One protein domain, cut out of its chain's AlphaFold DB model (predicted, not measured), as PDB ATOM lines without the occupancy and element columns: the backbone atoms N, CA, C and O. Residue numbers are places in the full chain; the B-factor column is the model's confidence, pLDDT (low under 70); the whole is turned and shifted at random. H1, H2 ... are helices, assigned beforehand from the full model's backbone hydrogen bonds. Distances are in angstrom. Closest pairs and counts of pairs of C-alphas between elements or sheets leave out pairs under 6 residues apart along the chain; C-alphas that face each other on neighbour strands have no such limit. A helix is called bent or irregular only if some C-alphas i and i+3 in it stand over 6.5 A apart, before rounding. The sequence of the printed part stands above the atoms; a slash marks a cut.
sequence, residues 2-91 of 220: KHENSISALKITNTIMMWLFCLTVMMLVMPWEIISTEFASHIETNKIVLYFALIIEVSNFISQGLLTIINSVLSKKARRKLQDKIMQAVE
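What this domain is: This is residues 2 to 91 of the 220 residues of the protein "Superinfection exclusion protein B" of Succinivibrio dextrinosolvens DSM 3072 (UniProt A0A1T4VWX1). Two long helices of unequal length make a narrow V, H1 and the far longer arm H2b touching near the closed end, where a short link and the small arm H2a turn the chain back. Residues 2 to 13 of H1 and 65 to 91 of H2 stick out. The printed part has 90 residues, 83 of them in the two named helices, H1 then H2, with no named strand; its class is all helix, and the whole is extended, with a radius of gyration of the C-alphas of 21.7 A and spans of 75 by 24 by 20 A.

Where its parts are: H1, residues 2 to 29, begins at C-alpha 2 (197.977, 141.203, 146.849) and measures 40.9 A. H2, residues 37 to 91, was assigned as one helix by its hydrogen bonds but is bent: C-alphas 45 and 48 are 7.8 A apart. Its arms are H2a, residues 37 to 45, and H2b, residues 48 to 91, 64.8 A long, ending at C-alpha 91 (166.662, 120.175, 140.188).

How they stand to each other: H1, with residues 17 to 28 alone, touches residues 50 to 58 of H2b; the closest C-alphas, of Phe 21 and Glu 57, are 6.2 A apart. They run opposite ways at a steep tilt of 39 degrees. H2a is about perpendicular to H2b, only just, at 71 degrees. H1 and H2a are only just apart, their closest C-alphas 8.4 A from each other. Every O i to N i+4 pair is within hydrogen-bond range in H2a and H2b, and 23 of 24 in H1.

The domain as a whole: The farthest C-alphas, of Glu 38 and Glu 91, are 75.6 A apart. The printed part has no cut, and the link from H1 to H2 is short, with 7 residues. Mean pLDDT of the printed part is 84.0; residues 2 to 6 are under 70.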
ATOM      1  N   LYS A   2     198.228 139.981 146.035       43.75
ATOM      2  CA  LYS A   2     197.977 141.203 146.849       43.75
ATOM      3  C   LYS A   2     196.918 141.031 147.960       43.75
ATOM      4  O   LYS A   2     197.064 141.601 149.034       43.75
ATOM      5  N   HIS A   3     195.892 140.212 147.712       47.78
ATOM      6  CA  HIS A   3     194.797 139.949 148.658       47.78
ATOM      7  C   HIS A   3     195.156 138.935 149.766       47.78
ATOM      8  O   HIS A   3     194.510 138.903 150.809       47.78
ATOM      9  N   GLU A   4     196.180 138.103 149.561       56.00
ATOM     10  CA  GLU A   4     196.688 137.192 150.599       56.00
ATOM     11  C   GLU A   4     197.550 137.954 151.604       56.00
ATOM     12  O   GLU A   4     197.362 137.814 152.811       56.00
ATOM     13  N   ASN A   5     198.410 138.841 151.094       62.88
ATOM     14  CA  ASN A   5     199.309 139.656 151.909       62.88
ATOM     15  C   ASN A   5     198.550 140.630 152.826       62.88
ATOM     16  O   ASN A   5     198.987 140.897 153.943       62.88
ATOM     17  N   SER A   6     197.401 141.157 152.386       63.28
ATOM     18  CA  SER A   6     196.566 142.022 153.226       63.28
ATOM     19  C   SER A   6     195.891 141.245 154.357       63.28
ATOM     20  O   SER A   6     195.834 141.727 155.485       63.28
ATOM     21  N   ILE A   7     195.432 140.018 154.093       70.06
ATOM     22  CA  ILE A   7     194.814 139.161 155.112       70.06
ATOM     23  C   ILE A   7     195.857 138.708 156.141       70.06
ATOM     24  O   ILE A   7     195.562 138.692 157.335       70.06
ATOM     25  N   SER A   8     197.075 138.361 155.715       75.12
ATOM     26  CA  SER A   8     198.156 138.014 156.643       75.12
ATOM     27  C   SER A   8     198.596 139.217 157.475       75.12
ATOM     28  O   SER A   8     198.749 139.079 158.685       75.12
ATOM     29  N   ALA A   9     198.720 140.401 156.869       74.38
ATOM     30  CA  ALA A   9     199.049 141.630 157.589       74.38
ATOM     31  C   ALA A   9     197.991 141.966 158.653       74.38
ATOM     32  O   ALA A   9     198.343 142.209 159.801       74.38
ATOM     33  N   LEU A  10     196.698 141.877 158.321       74.25
ATOM     34  CA  LEU A  10     195.611 142.095 159.283       74.25
ATOM     35  C   LEU A  10     195.649 141.097 160.450       74.25
ATOM     36  O   LEU A  10     195.432 141.488 161.595       74.25
ATOM     37  N   LYS A  11     195.958 139.821 160.185       78.88
ATOM     38  CA  LYS A  11     196.109 138.802 161.239       78.88
ATOM     39  C   LYS A  11     197.287 139.099 162.163       78.88
ATOM     40  O   LYS A  11     197.149 138.955 163.376       78.88
ATOM     41  N   ILE A  12     198.421 139.516 161.604       84.25
ATOM     42  CA  ILE A  12     199.613 139.883 162.375       84.25
ATOM     43  C   ILE A  12     199.315 141.117 163.233       84.25
ATOM     44  O   ILE A  12     199.560 141.083 164.434       84.25
ATOM     45  N   THR A  13     198.700 142.156 162.663       81.56
ATOM     46  CA  THR A  13     198.299 143.360 163.406       81.56
ATOM     47  C   THR A  13     197.334 143.031 164.540       81.56
ATOM     48  O   THR A  13     197.544 143.487 165.659       81.56
ATOM     49  N   ASN A  14     196.312 142.205 164.294       84.81
ATOM     50  CA  ASN A  14     195.382 141.785 165.345       84.81
ATOM     51  C   ASN A  14     196.100 140.993 166.453       84.81
ATOM     52  O   ASN A  14     195.879 141.231 167.635       84.81
ATOM     53  N   THR A  15     197.033 140.114 166.082       84.81
ATOM     54  CA  THR A  15     197.844 139.361 167.051       84.81
ATOM     55  C   THR A  15     198.668 140.307 167.928       84.81
ATOM     56  O   THR A  15     198.623 140.190 169.146       84.81
ATOM     57  N   ILE A  16     199.360 141.286 167.338       86.12
ATOM     58  CA  ILE A  16     200.145 142.288 168.081       86.12
ATOM     59  C   ILE A  16     199.246 143.110 169.016       86.12
ATOM     60  O   ILE A  16     199.595 143.298 170.178       86.12
ATOM     61  N   MET A  17     198.072 143.544 168.546       83.81
ATOM     62  CA  MET A  17     197.103 144.281 169.368       83.81
ATOM     63  C   MET A  17     196.579 143.447 170.545       83.81
ATOM     64  O   MET A  17     196.404 143.974 171.638       83.81
ATOM     65  N   MET A  18     196.387 142.138 170.357       84.94
ATOM     66  CA  MET A  18     195.987 141.227 171.434       84.94
ATOM     67  C   MET A  18     197.092 141.066 172.492       84.94
ATOM     68  O   MET A  18     196.797 141.026 173.685       84.94
ATOM     69  N   TRP A  19     198.360 141.009 172.070       89.44
ATOM     70  CA  TRP A  19     199.505 140.972 172.987       89.44
ATOM     71  C   TRP A  19     199.671 142.279 173.764       89.44
ATOM     72  O   TRP A  19     199.925 142.224 174.965       89.44
ATOM     73  N   LEU A  20     199.484 143.434 173.114       85.31
ATOM     74  CA  LEU A  20     199.509 144.743 173.778       85.31
ATOM     75  C   LEU A  20     198.415 144.850 174.844       85.31
ATOM     76  O   LEU A  20     198.734 145.150 175.989       85.31
ATOM     77  N   PHE A  21     197.179 144.461 174.514       86.62
ATOM     78  CA  PHE A  21     196.075 144.414 175.476       86.62
ATOM     79  C   PHE A  21     196.353 143.482 176.664       86.62
ATOM     80  O   PHE A  21     196.055 143.799 177.814       86.62
ATOM     81  N   CYS A  22     196.955 142.318 176.415       86.00
ATOM     82  CA  CYS A  22     197.350 141.412 177.492       86.00
ATOM     83  C   CYS A  22     198.401 142.059 178.411       86.00
ATOM     84  O   CYS A  22     198.312 141.944 179.633       86.00
ATOM     85  N   LEU A  23     199.368 142.775 177.829       86.62
ATOM     86  CA  LEU A  23     200.437 143.452 178.558       86.62
ATOM     87  C   LEU A  23     199.891 144.609 179.405       86.62
ATOM     88  O   LEU A  23     200.247 144.708 180.576       86.62
ATOM     89  N   THR A  24     198.988 145.437 178.873       85.56
ATOM     90  CA  THR A  24     198.368 146.544 179.624       85.56
ATOM     91  C   THR A  24     197.507 146.038 180.779       85.56
ATOM     92  O   THR A  24     197.611 146.553 181.895       85.56
ATOM     93  N   VAL A  25     196.721 144.978 180.567       86.12
ATOM     94  CA  VAL A  25     195.935 144.328 181.628       86.12
ATOM     95  C   VAL A  25     196.849 143.711 182.687       86.12
ATOM     96  O   VAL A  25     196.626 143.912 183.881       86.12
ATOM     97  N   MET A  26     197.908 143.009 182.279       86.12
ATOM     98  CA  MET A  26     198.898 142.441 183.200       86.12
ATOM     99  C   MET A  26     199.591 143.537 184.022       86.12
ATOM    100  O   MET A  26     199.770 143.376 185.228       86.12
ATOM    101  N   MET A  27     199.915 144.670 183.393       83.62
ATOM    102  CA  MET A  27     200.497 145.846 184.042       83.62
ATOM    103  C   MET A  27     199.564 146.485 185.072       83.62
ATOM    104  O   MET A  27     200.043 147.064 186.043       83.62
ATOM    105  N   LEU A  28     198.249 146.346 184.917       82.06
ATOM    106  CA  LEU A  28     197.276 146.905 185.854       82.06
ATOM    107  C   LEU A  28     196.921 145.946 187.004       82.06
ATOM    108  O   LEU A  28     196.691 146.394 188.124       82.06
ATOM    109  N   VAL A  29     196.849 144.641 186.727       83.56
ATOM    110  CA  VAL A  29     196.386 143.617 187.684       83.56
ATOM    111  C   VAL A  29     197.511 143.124 188.603       83.56
ATOM    112  O   VAL A  29     197.237 142.673 189.715       83.56
ATOM    113  N   MET A  30     198.773 143.196 188.170       80.38
ATOM    114  CA  MET A  30     199.895 142.695 188.965       80.38
ATOM    115  C   MET A  30     200.246 143.650 190.128       80.38
ATOM    116  O   MET A  30     200.442 144.846 189.904       80.38
ATOM    117  N   PRO A  31     200.396 143.143 191.369       76.62
ATOM    118  CA  PRO A  31     200.909 143.929 192.488       76.62
ATOM    119  C   PRO A  31     202.429 144.112 192.355       76.62
ATOM    120  O   PRO A  31     203.222 143.290 192.812       76.62
ATOM    121  N   TRP A  32     202.843 145.206 191.713       77.19
ATOM    122  CA  TRP A  32     204.256 145.519 191.440       77.19
ATOM    123  C   TRP A  32     205.102 145.799 192.689       77.19
ATOM    124  O   TRP A  32     206.331 145.769 192.612       77.19
ATOM    125  N   GLU A  33     204.464 145.989 193.848       74.00
ATOM    126  CA  GLU A  33     205.134 146.177 195.142       74.00
ATOM    127  C   GLU A  33     206.017 144.989 195.547       74.00
ATOM    128  O   GLU A  33     206.996 145.164 196.264       74.00
ATOM    129  N   ILE A  34     205.713 143.787 195.045       76.94
ATOM    130  CA  ILE A  34     206.480 142.566 195.335       76.94
ATOM    131  C   ILE A  34     207.828 142.559 194.587       76.94
ATOM    132  O   ILE A  34     208.764 141.883 195.004       76.94
ATOM    133  N   ILE A  35     207.934 143.301 193.480       76.56
ATOM    134  CA  ILE A  35     209.099 143.272 192.583       76.56
ATOM    135  C   ILE A  35     210.033 144.447 192.869       76.56
ATOM    136  O   ILE A  35     211.237 144.252 193.009       76.56
ATOM    137  N   SER A  36     209.497 145.667 192.948       79.88
ATOM    138  CA  SER A  36     210.269 146.848 193.355       79.88
ATOM    139  C   SER A  36     209.354 148.021 193.707       79.88
ATOM    140  O   SER A  36     208.376 148.304 193.015       79.88
ATOM    141  N   THR A  37     209.701 148.739 194.773       77.50
ATOM    142  CA  THR A  37     208.935 149.893 195.269       77.50
ATOM    143  C   THR A  37     209.071 151.127 194.370       77.50
ATOM    144  O   THR A  37     208.113 151.886 194.226       77.50
ATOM    145  N   GLU A  38     210.218 151.309 193.707       78.94
ATOM    146  CA  GLU A  38     210.437 152.405 192.748       78.94
ATOM    147  C   GLU A  38     209.609 152.232 191.467       78.94
ATOM    148  O   GLU A  38     209.003 153.180 190.975       78.94
ATOM    149  N   PHE A  39     209.512 151.012 190.935       73.00
ATOM    150  CA  PHE A  39     208.684 150.748 189.757       73.00
ATOM    151  C   PHE A  39     207.192 150.867 190.077       73.00
ATOM    152  O   PHE A  39     206.427 151.409 189.277       73.00
ATOM    153  N   ALA A  40     206.782 150.414 191.267       74.88
ATOM    154  CA  ALA A  40     205.411 150.565 191.735       74.88
ATOM    155  C   ALA A  40     204.997 152.045 191.770       74.88
ATOM    156  O   ALA A  40     203.977 152.390 191.176       74.88
ATOM    157  N   SER A  41     205.814 152.936 192.348       77.38
ATOM    158  CA  SER A  41     205.498 154.372 192.429       77.38
ATOM    159  C   SER A  41     205.416 155.052 191.053       77.38
ATOM    160  O   SER A  41     204.535 155.888 190.822       77.38
ATOM    161  N   HIS A  42     206.256 154.650 190.094       79.88
ATOM    162  CA  HIS A  42     206.169 155.118 188.707       79.88
ATOM    163  C   HIS A  42     204.884 154.666 188.005       79.88
ATOM    164  O   HIS A  42     204.283 155.456 187.270       79.88
ATOM    165  N   ILE A  43     204.436 153.428 188.237       80.44
ATOM    166  CA  ILE A  43     203.149 152.943 187.726       80.44
ATOM    167  C   ILE A  43     202.002 153.699 188.386       80.44
ATOM    168  O   ILE A  43     201.117 154.169 187.678       80.44
ATOM    169  N   GLU A  44     202.031 153.880 189.708       79.00
ATOM    170  CA  GLU A  44     200.999 154.614 190.444       79.00
ATOM    171  C   GLU A  44     200.830 156.047 189.938       79.00
ATOM    172  O   GLU A  44     199.704 156.493 189.717       79.00
ATOM    173  N   THR A  45     201.945 156.724 189.659       86.00
ATOM    174  CA  THR A  45     201.963 158.089 189.114       86.00
ATOM    175  C   THR A  45     201.344 158.159 187.713       86.00
ATOM    176  O   THR A  45     200.678 159.135 187.372       86.00
ATOM    177  N   ASN A  46     201.513 157.110 186.899       85.50
ATOM    178  CA  ASN A  46     201.043 157.054 185.512       85.50
ATOM    179  C   ASN A  46     199.770 156.211 185.310       85.50
ATOM    180  O   ASN A  46     199.376 155.960 184.168       85.50
ATOM    181  N   LYS A  47     199.080 155.806 186.388       83.94
ATOM    182  CA  LYS A  47     197.857 154.976 186.337       83.94
ATOM    183  C   LYS A  47     196.801 155.539 185.381       83.94
ATOM    184  O   LYS A  47     196.169 154.783 184.649       83.94
ATOM    185  N   ILE A  48     196.640 156.862 185.338       87.06
ATOM    186  CA  ILE A  48     195.681 157.538 184.448       87.06
ATOM    187  C   ILE A  48     195.985 157.265 182.967       87.06
ATOM    188  O   ILE A  48     195.072 156.951 182.208       87.06
ATOM    189  N   VAL A  49     197.257 157.324 182.555       87.31
ATOM    190  CA  VAL A  49     197.666 157.049 181.166       87.31
ATOM    191  C   VAL A  49     197.404 155.586 180.803       87.31
ATOM    192  O   VAL A  49     196.917 155.306 179.709       87.31
ATOM    193  N   LEU A  50     197.640 154.660 181.740       85.44
ATOM    194  CA  LEU A  50     197.335 153.238 181.554       85.44
ATOM    195  C   LEU A  50     195.830 152.982 181.394       85.44
ATOM    196  O   LEU A  50     195.440 152.217 180.513       85.44
ATOM    197  N   TYR A  51     194.970 153.657 182.165       88.44
ATOM    198  CA  TYR A  51     193.518 153.563 181.975       88.44
ATOM    199  C   TYR A  51     193.070 154.097 180.609       88.44
ATOM    200  O   TYR A  51     192.218 153.483 179.967       88.44
ATOM    201  N   PHE A  52     193.653 155.198 180.124       90.69
ATOM    202  CA  PHE A  52     193.358 155.703 178.778       90.69
ATOM    203  C   PHE A  52     193.788 154.726 177.680       90.69
ATOM    204  O   PHE A  52     193.014 154.483 176.752       90.69
ATOM    205  N   ALA A  53     194.979 154.132 177.797       87.06
ATOM    206  CA  ALA A  53     195.441 153.094 176.875       87.06
ATOM    207  C   ALA A  53     194.480 151.892 176.865       87.06
ATOM    208  O   ALA A  53     194.046 151.466 175.795       87.06
ATOM    209  N   LEU A  54     194.047 151.436 178.045       88.06
ATOM    210  CA  LEU A  54     193.091 150.337 178.185       88.06
ATOM    211  C   LEU A  54     191.750 150.644 177.500       88.06
ATOM    212  O   LEU A  54     191.211 149.793 176.798       88.06
ATOM    213  N   ILE A  55     191.205 151.855 177.660       90.50
ATOM    214  CA  ILE A  55     189.938 152.250 177.015       90.50
ATOM    215  C   ILE A  55     190.057 152.187 175.485       90.50
ATOM    216  O   ILE A  55     189.148 151.694 174.812       90.50
ATOM    217  N   ILE A  56     191.177 152.664 174.932       89.50
ATOM    218  CA  ILE A  56     191.437 152.634 173.486       89.50
ATOM    219  C   ILE A  56     191.521 151.189 172.985       89.50
ATOM    220  O   ILE A  56     190.899 150.848 171.976       89.50
ATOM    221  N   GLU A  57     192.238 150.325 173.700       87.88
ATOM    222  CA  GLU A  57     192.396 148.916 173.336       87.88
ATOM    223  C   GLU A  57     191.080 148.140 173.439       87.88
ATOM    224  O   GLU A  57     190.739 147.399 172.517       87.88
ATOM    225  N   VAL A  58     190.286 148.362 174.491       88.75
ATOM    226  CA  VAL A  58     188.956 147.752 174.645       88.75
ATOM    227  C   VAL A  58     188.028 148.180 173.509       88.75
ATOM    228  O   VAL A  58     187.362 147.338 172.906       88.75
ATOM    229  N   SER A  59     188.009 149.470 173.166       91.31
ATOM    230  CA  SER A  59     187.221 149.985 172.039       91.31
ATOM    231  C   SER A  59     187.620 149.317 170.718       91.31
ATOM    232  O   SER A  59     186.770 148.864 169.943       91.31
ATOM    233  N   ASN A  60     188.926 149.174 170.487       87.62
ATOM    234  CA  ASN A  60     189.455 148.510 169.306       87.62
ATOM    235  C   ASN A  60     189.082 147.017 169.270       87.62
ATOM    236  O   ASN A  60     188.603 146.528 168.245       87.62
ATOM    237  N   PHE A  61     189.215 146.313 170.396       87.81
ATOM    238  CA  PHE A  61     188.863 144.901 170.532       87.81
ATOM    239  C   PHE A  61     187.378 144.650 170.243       87.81
ATOM    240  O   PHE A  61     187.038 143.743 169.482       87.81
ATOM    241  N   ILE A  62     186.491 145.498 170.775       90.06
ATOM    242  CA  ILE A  62     185.047 145.430 170.510       90.06
ATOM    243  C   ILE A  62     184.762 145.627 169.018       90.06
ATOM    244  O   ILE A  62     184.014 144.846 168.425       90.06
ATOM    245  N   SER A  63     185.381 146.630 168.391       90.25
ATOM    246  CA  SER A  63     185.214 146.910 166.960       90.25
ATOM    247  C   SER A  63     185.637 145.720 166.088       90.25
ATOM    248  O   SER A  63     184.886 145.269 165.217       90.25
ATOM    249  N   GLN A  64     186.802 145.131 166.371       86.25
ATOM    250  CA  GLN A  64     187.288 143.949 165.658       86.25
ATOM    251  C   GLN A  64     186.404 142.716 165.889       86.25
ATOM    252  O   GLN A  64     186.130 141.960 164.947       86.25
ATOM    253  N   GLY A  65     185.925 142.520 167.119       87.19
ATOM    254  CA  GLY A  65     184.987 141.456 167.461       87.19
ATOM    255  C   GLY A  65     183.699 141.564 166.647       87.19
ATOM    256  O   GLY A  65     183.278 140.591 166.015       87.19
ATOM    257  N   LEU A  66     183.125 142.766 166.573       91.00
ATOM    258  CA  LEU A  66     181.910 143.030 165.809       91.00
ATOM    259  C   LEU A  66     182.104 142.768 164.310       91.00
ATOM    260  O   LEU A  66     181.308 142.047 163.707       91.00
ATOM    261  N   LEU A  67     183.183 143.279 163.711       89.38
ATOM    262  CA  LEU A  67     183.501 143.035 162.298       89.38
ATOM    263  C   LEU A  67     183.669 141.542 162.000       89.38
ATOM    264  O   LEU A  67     183.183 141.049 160.981       89.38
ATOM    265  N   THR A  68     184.319 140.804 162.898       87.50
ATOM    266  CA  THR A  68     184.520 139.358 162.747       87.50
ATOM    267  C   THR A  68     183.195 138.602 162.795       87.50
ATOM    268  O   THR A  68     182.950 137.732 161.954       87.50
ATOM    269  N   ILE A  69     182.309 138.957 163.730       91.88
ATOM    270  CA  ILE A  69     180.969 138.366 163.838       91.88
ATOM    271  C   ILE A  69     180.163 138.652 162.571       91.88
ATOM    272  O   ILE A  69     179.639 137.719 161.962       91.88
ATOM    273  N   ILE A  70     180.115 139.913 162.135       93.44
ATOM    274  CA  ILE A  70     179.394 140.333 160.928       93.44
ATOM    275  C   ILE A  70     179.907 139.550 159.714       93.44
ATOM    276  O   ILE A  70     179.125 138.884 159.037       93.44
ATOM    277  N   ASN A  71     181.219 139.522 159.481       90.69
ATOM    278  CA  ASN A  71     181.814 138.794 158.357       90.69
ATOM    279  C   ASN A  71     181.540 137.282 158.420       90.69
ATOM    280  O   ASN A  71     181.277 136.647 157.394       90.69
ATOM    281  N   SER A  72     181.547 136.689 159.615       90.44
ATOM    282  CA  SER A  72     181.194 135.279 159.810       90.44
ATOM    283  C   SER A  72     179.726 135.010 159.467       90.44
ATOM    284  O   SER A  72     179.409 134.042 158.773       90.44
ATOM    285  N   VAL A  73     178.813 135.890 159.878       94.69
ATOM    286  CA  VAL A  73     177.382 135.773 159.561       94.69
ATOM    287  C   VAL A  73     177.131 135.963 158.065       94.69
ATOM    288  O   VAL A  73     176.439 135.142 157.457       94.69
ATOM    289  N   LEU A  74     177.723 136.987 157.439       93.94
ATOM    290  CA  LEU A  74     177.576 137.230 156.001       93.94
ATOM    291  C   LEU A  74     178.134 136.071 155.177       93.94
ATOM    292  O   LEU A  74     177.462 135.598 154.264       93.94
ATOM    293  N   SER A  75     179.324 135.572 155.514       91.12
ATOM    294  CA  SER A  75     179.932 134.447 154.795       91.12
ATOM    295  C   SER A  75     179.119 133.159 154.943       91.12
ATOM    296  O   SER A  75     178.934 132.442 153.959       91.12
ATOM    297  N   LYS A  76     178.548 132.885 156.123       92.44
ATOM    298  CA  LYS A  76     177.605 131.770 156.318       92.44
ATOM    299  C   LYS A  76     176.350 131.937 155.464       92.44
ATOM    300  O   LYS A  76     175.938 130.982 154.808       92.44
ATOM    301  N   LYS A  77     175.759 133.135 155.429       93.94
ATOM    302  CA  LYS A  77     174.569 133.423 154.611       93.94
ATOM    303  C   LYS A  77     174.865 133.298 153.115       93.94
ATOM    304  O   LYS A  77     174.063 132.718 152.394       93.94
ATOM    305  N   ALA A  78     176.017 133.786 152.661       90.94
ATOM    306  CA  ALA A  78     176.458 133.667 151.274       90.94
ATOM    307  C   ALA A  78     176.673 132.202 150.866       90.94
ATOM    308  O   ALA A  78     176.216 131.794 149.805       90.94
ATOM    309  N   ARG A  79     177.293 131.390 151.735       90.44
ATOM    310  CA  ARG A  79     177.461 129.948 151.499       90.44
ATOM    311  C   ARG A  79     176.126 129.218 151.390       90.44
ATOM    312  O   ARG A  79     175.977 128.414 150.483       90.44
ATOM    313  N   ARG A  80     175.164 129.521 152.271       92.06
ATOM    314  CA  ARG A  80     173.810 128.947 152.193       92.06
ATOM    315  C   ARG A  80     173.116 129.325 150.888       92.06
ATOM    316  O   ARG A  80     172.718 128.438 150.156       92.06
ATOM    317  N   LYS A  81     173.110 130.613 150.530       92.12
ATOM    318  CA  LYS A  81     172.552 131.077 149.249       92.12
ATOM    319  C   LYS A  81     173.172 130.381 148.036       92.12
ATOM    320  O   LYS A  81     172.462 130.067 147.093       92.12
ATOM    321  N   LEU A  82     174.488 130.163 148.053       89.88
ATOM    322  CA  LEU A  82     175.174 129.435 146.987       89.88
ATOM    323  C   LEU A  82     174.728 127.969 146.936       89.88
ATOM    324  O   LEU A  82     174.494 127.450 145.853       89.88
ATOM    325  N   GLN A  83     174.597 127.310 148.090       91.25
ATOM    326  CA  GLN A  83     174.096 125.937 148.162       91.25
ATOM    327  C   GLN A  83     172.658 125.826 147.656       91.25
ATOM    328  O   GLN A  83     172.386 124.930 146.868       91.25
ATOM    329  N   ASP A  84     171.784 126.751 148.050       91.56
ATOM    330  CA  ASP A  84     170.391 126.785 147.600       91.56
ATOM    331  C   ASP A  84     170.317 127.009 146.082       91.56
ATOM    332  O   ASP A  84     169.588 126.301 145.392       91.56
ATOM    333  N   LYS A  85     171.137 127.927 145.541       91.75
ATOM    334  CA  LYS A  85     171.234 128.164 144.090       91.75
ATOM    335  C   LYS A  85     171.670 126.902 143.342       91.75
ATOM    336  O   LYS A  85     171.052 126.540 142.351       91.75
ATOM    337  N   ILE A  86     172.720 126.233 143.823       91.75
ATOM    338  CA  ILE A  86     173.226 124.996 143.214       91.75
ATOM    339  C   ILE A  86     172.179 123.885 143.298       91.75
ATOM    340  O   ILE A  86     172.009 123.146 142.337       91.75
ATOM    341  N   MET A  87     171.491 123.749 144.431       91.19
ATOM    342  CA  MET A  87     170.443 122.746 144.607       91.19
ATOM    343  C   MET A  87     169.321 122.953 143.590       91.19
ATOM    344  O   MET A  87     168.974 122.012 142.887       91.19
ATOM    345  N   GLN A  88     168.837 124.188 143.452       90.88
ATOM    346  CA  GLN A  88     167.784 124.530 142.501       90.88
ATOM    347  C   GLN A  88     168.233 124.320 141.047       90.88
ATOM    348  O   GLN A  88     167.525 123.693 140.268       90.88
ATOM    349  N   ALA A  89     169.461 124.724 140.705       89.69
ATOM    350  CA  ALA A  89     170.043 124.445 139.391       89.69
ATOM    351  C   ALA A  89     170.177 122.936 139.113       89.69
ATOM    352  O   ALA A  89     170.069 122.500 137.971       89.69
ATOM    353  N   VAL A  90     170.406 122.120 140.150       89.00
ATOM    354  CA  VAL A  90     170.481 120.660 140.010       89.00
ATOM    355  C   VAL A  90     169.097 119.993 139.893       89.00
ATOM    356  O   VAL A  90     168.975 118.895 139.342       89.00
ATOM    357  N   GLU A  91     168.042 120.633 140.384       88.44
ATOM    358  CA  GLU A  91     166.662 120.175 140.188       88.44
ATOM    359  C   GLU A  91     166.147 120.532 138.787       88.44
ATOM    360  O   GLU A  91     165.531 119.685 138.134       88.44
TER     361      GLU A  91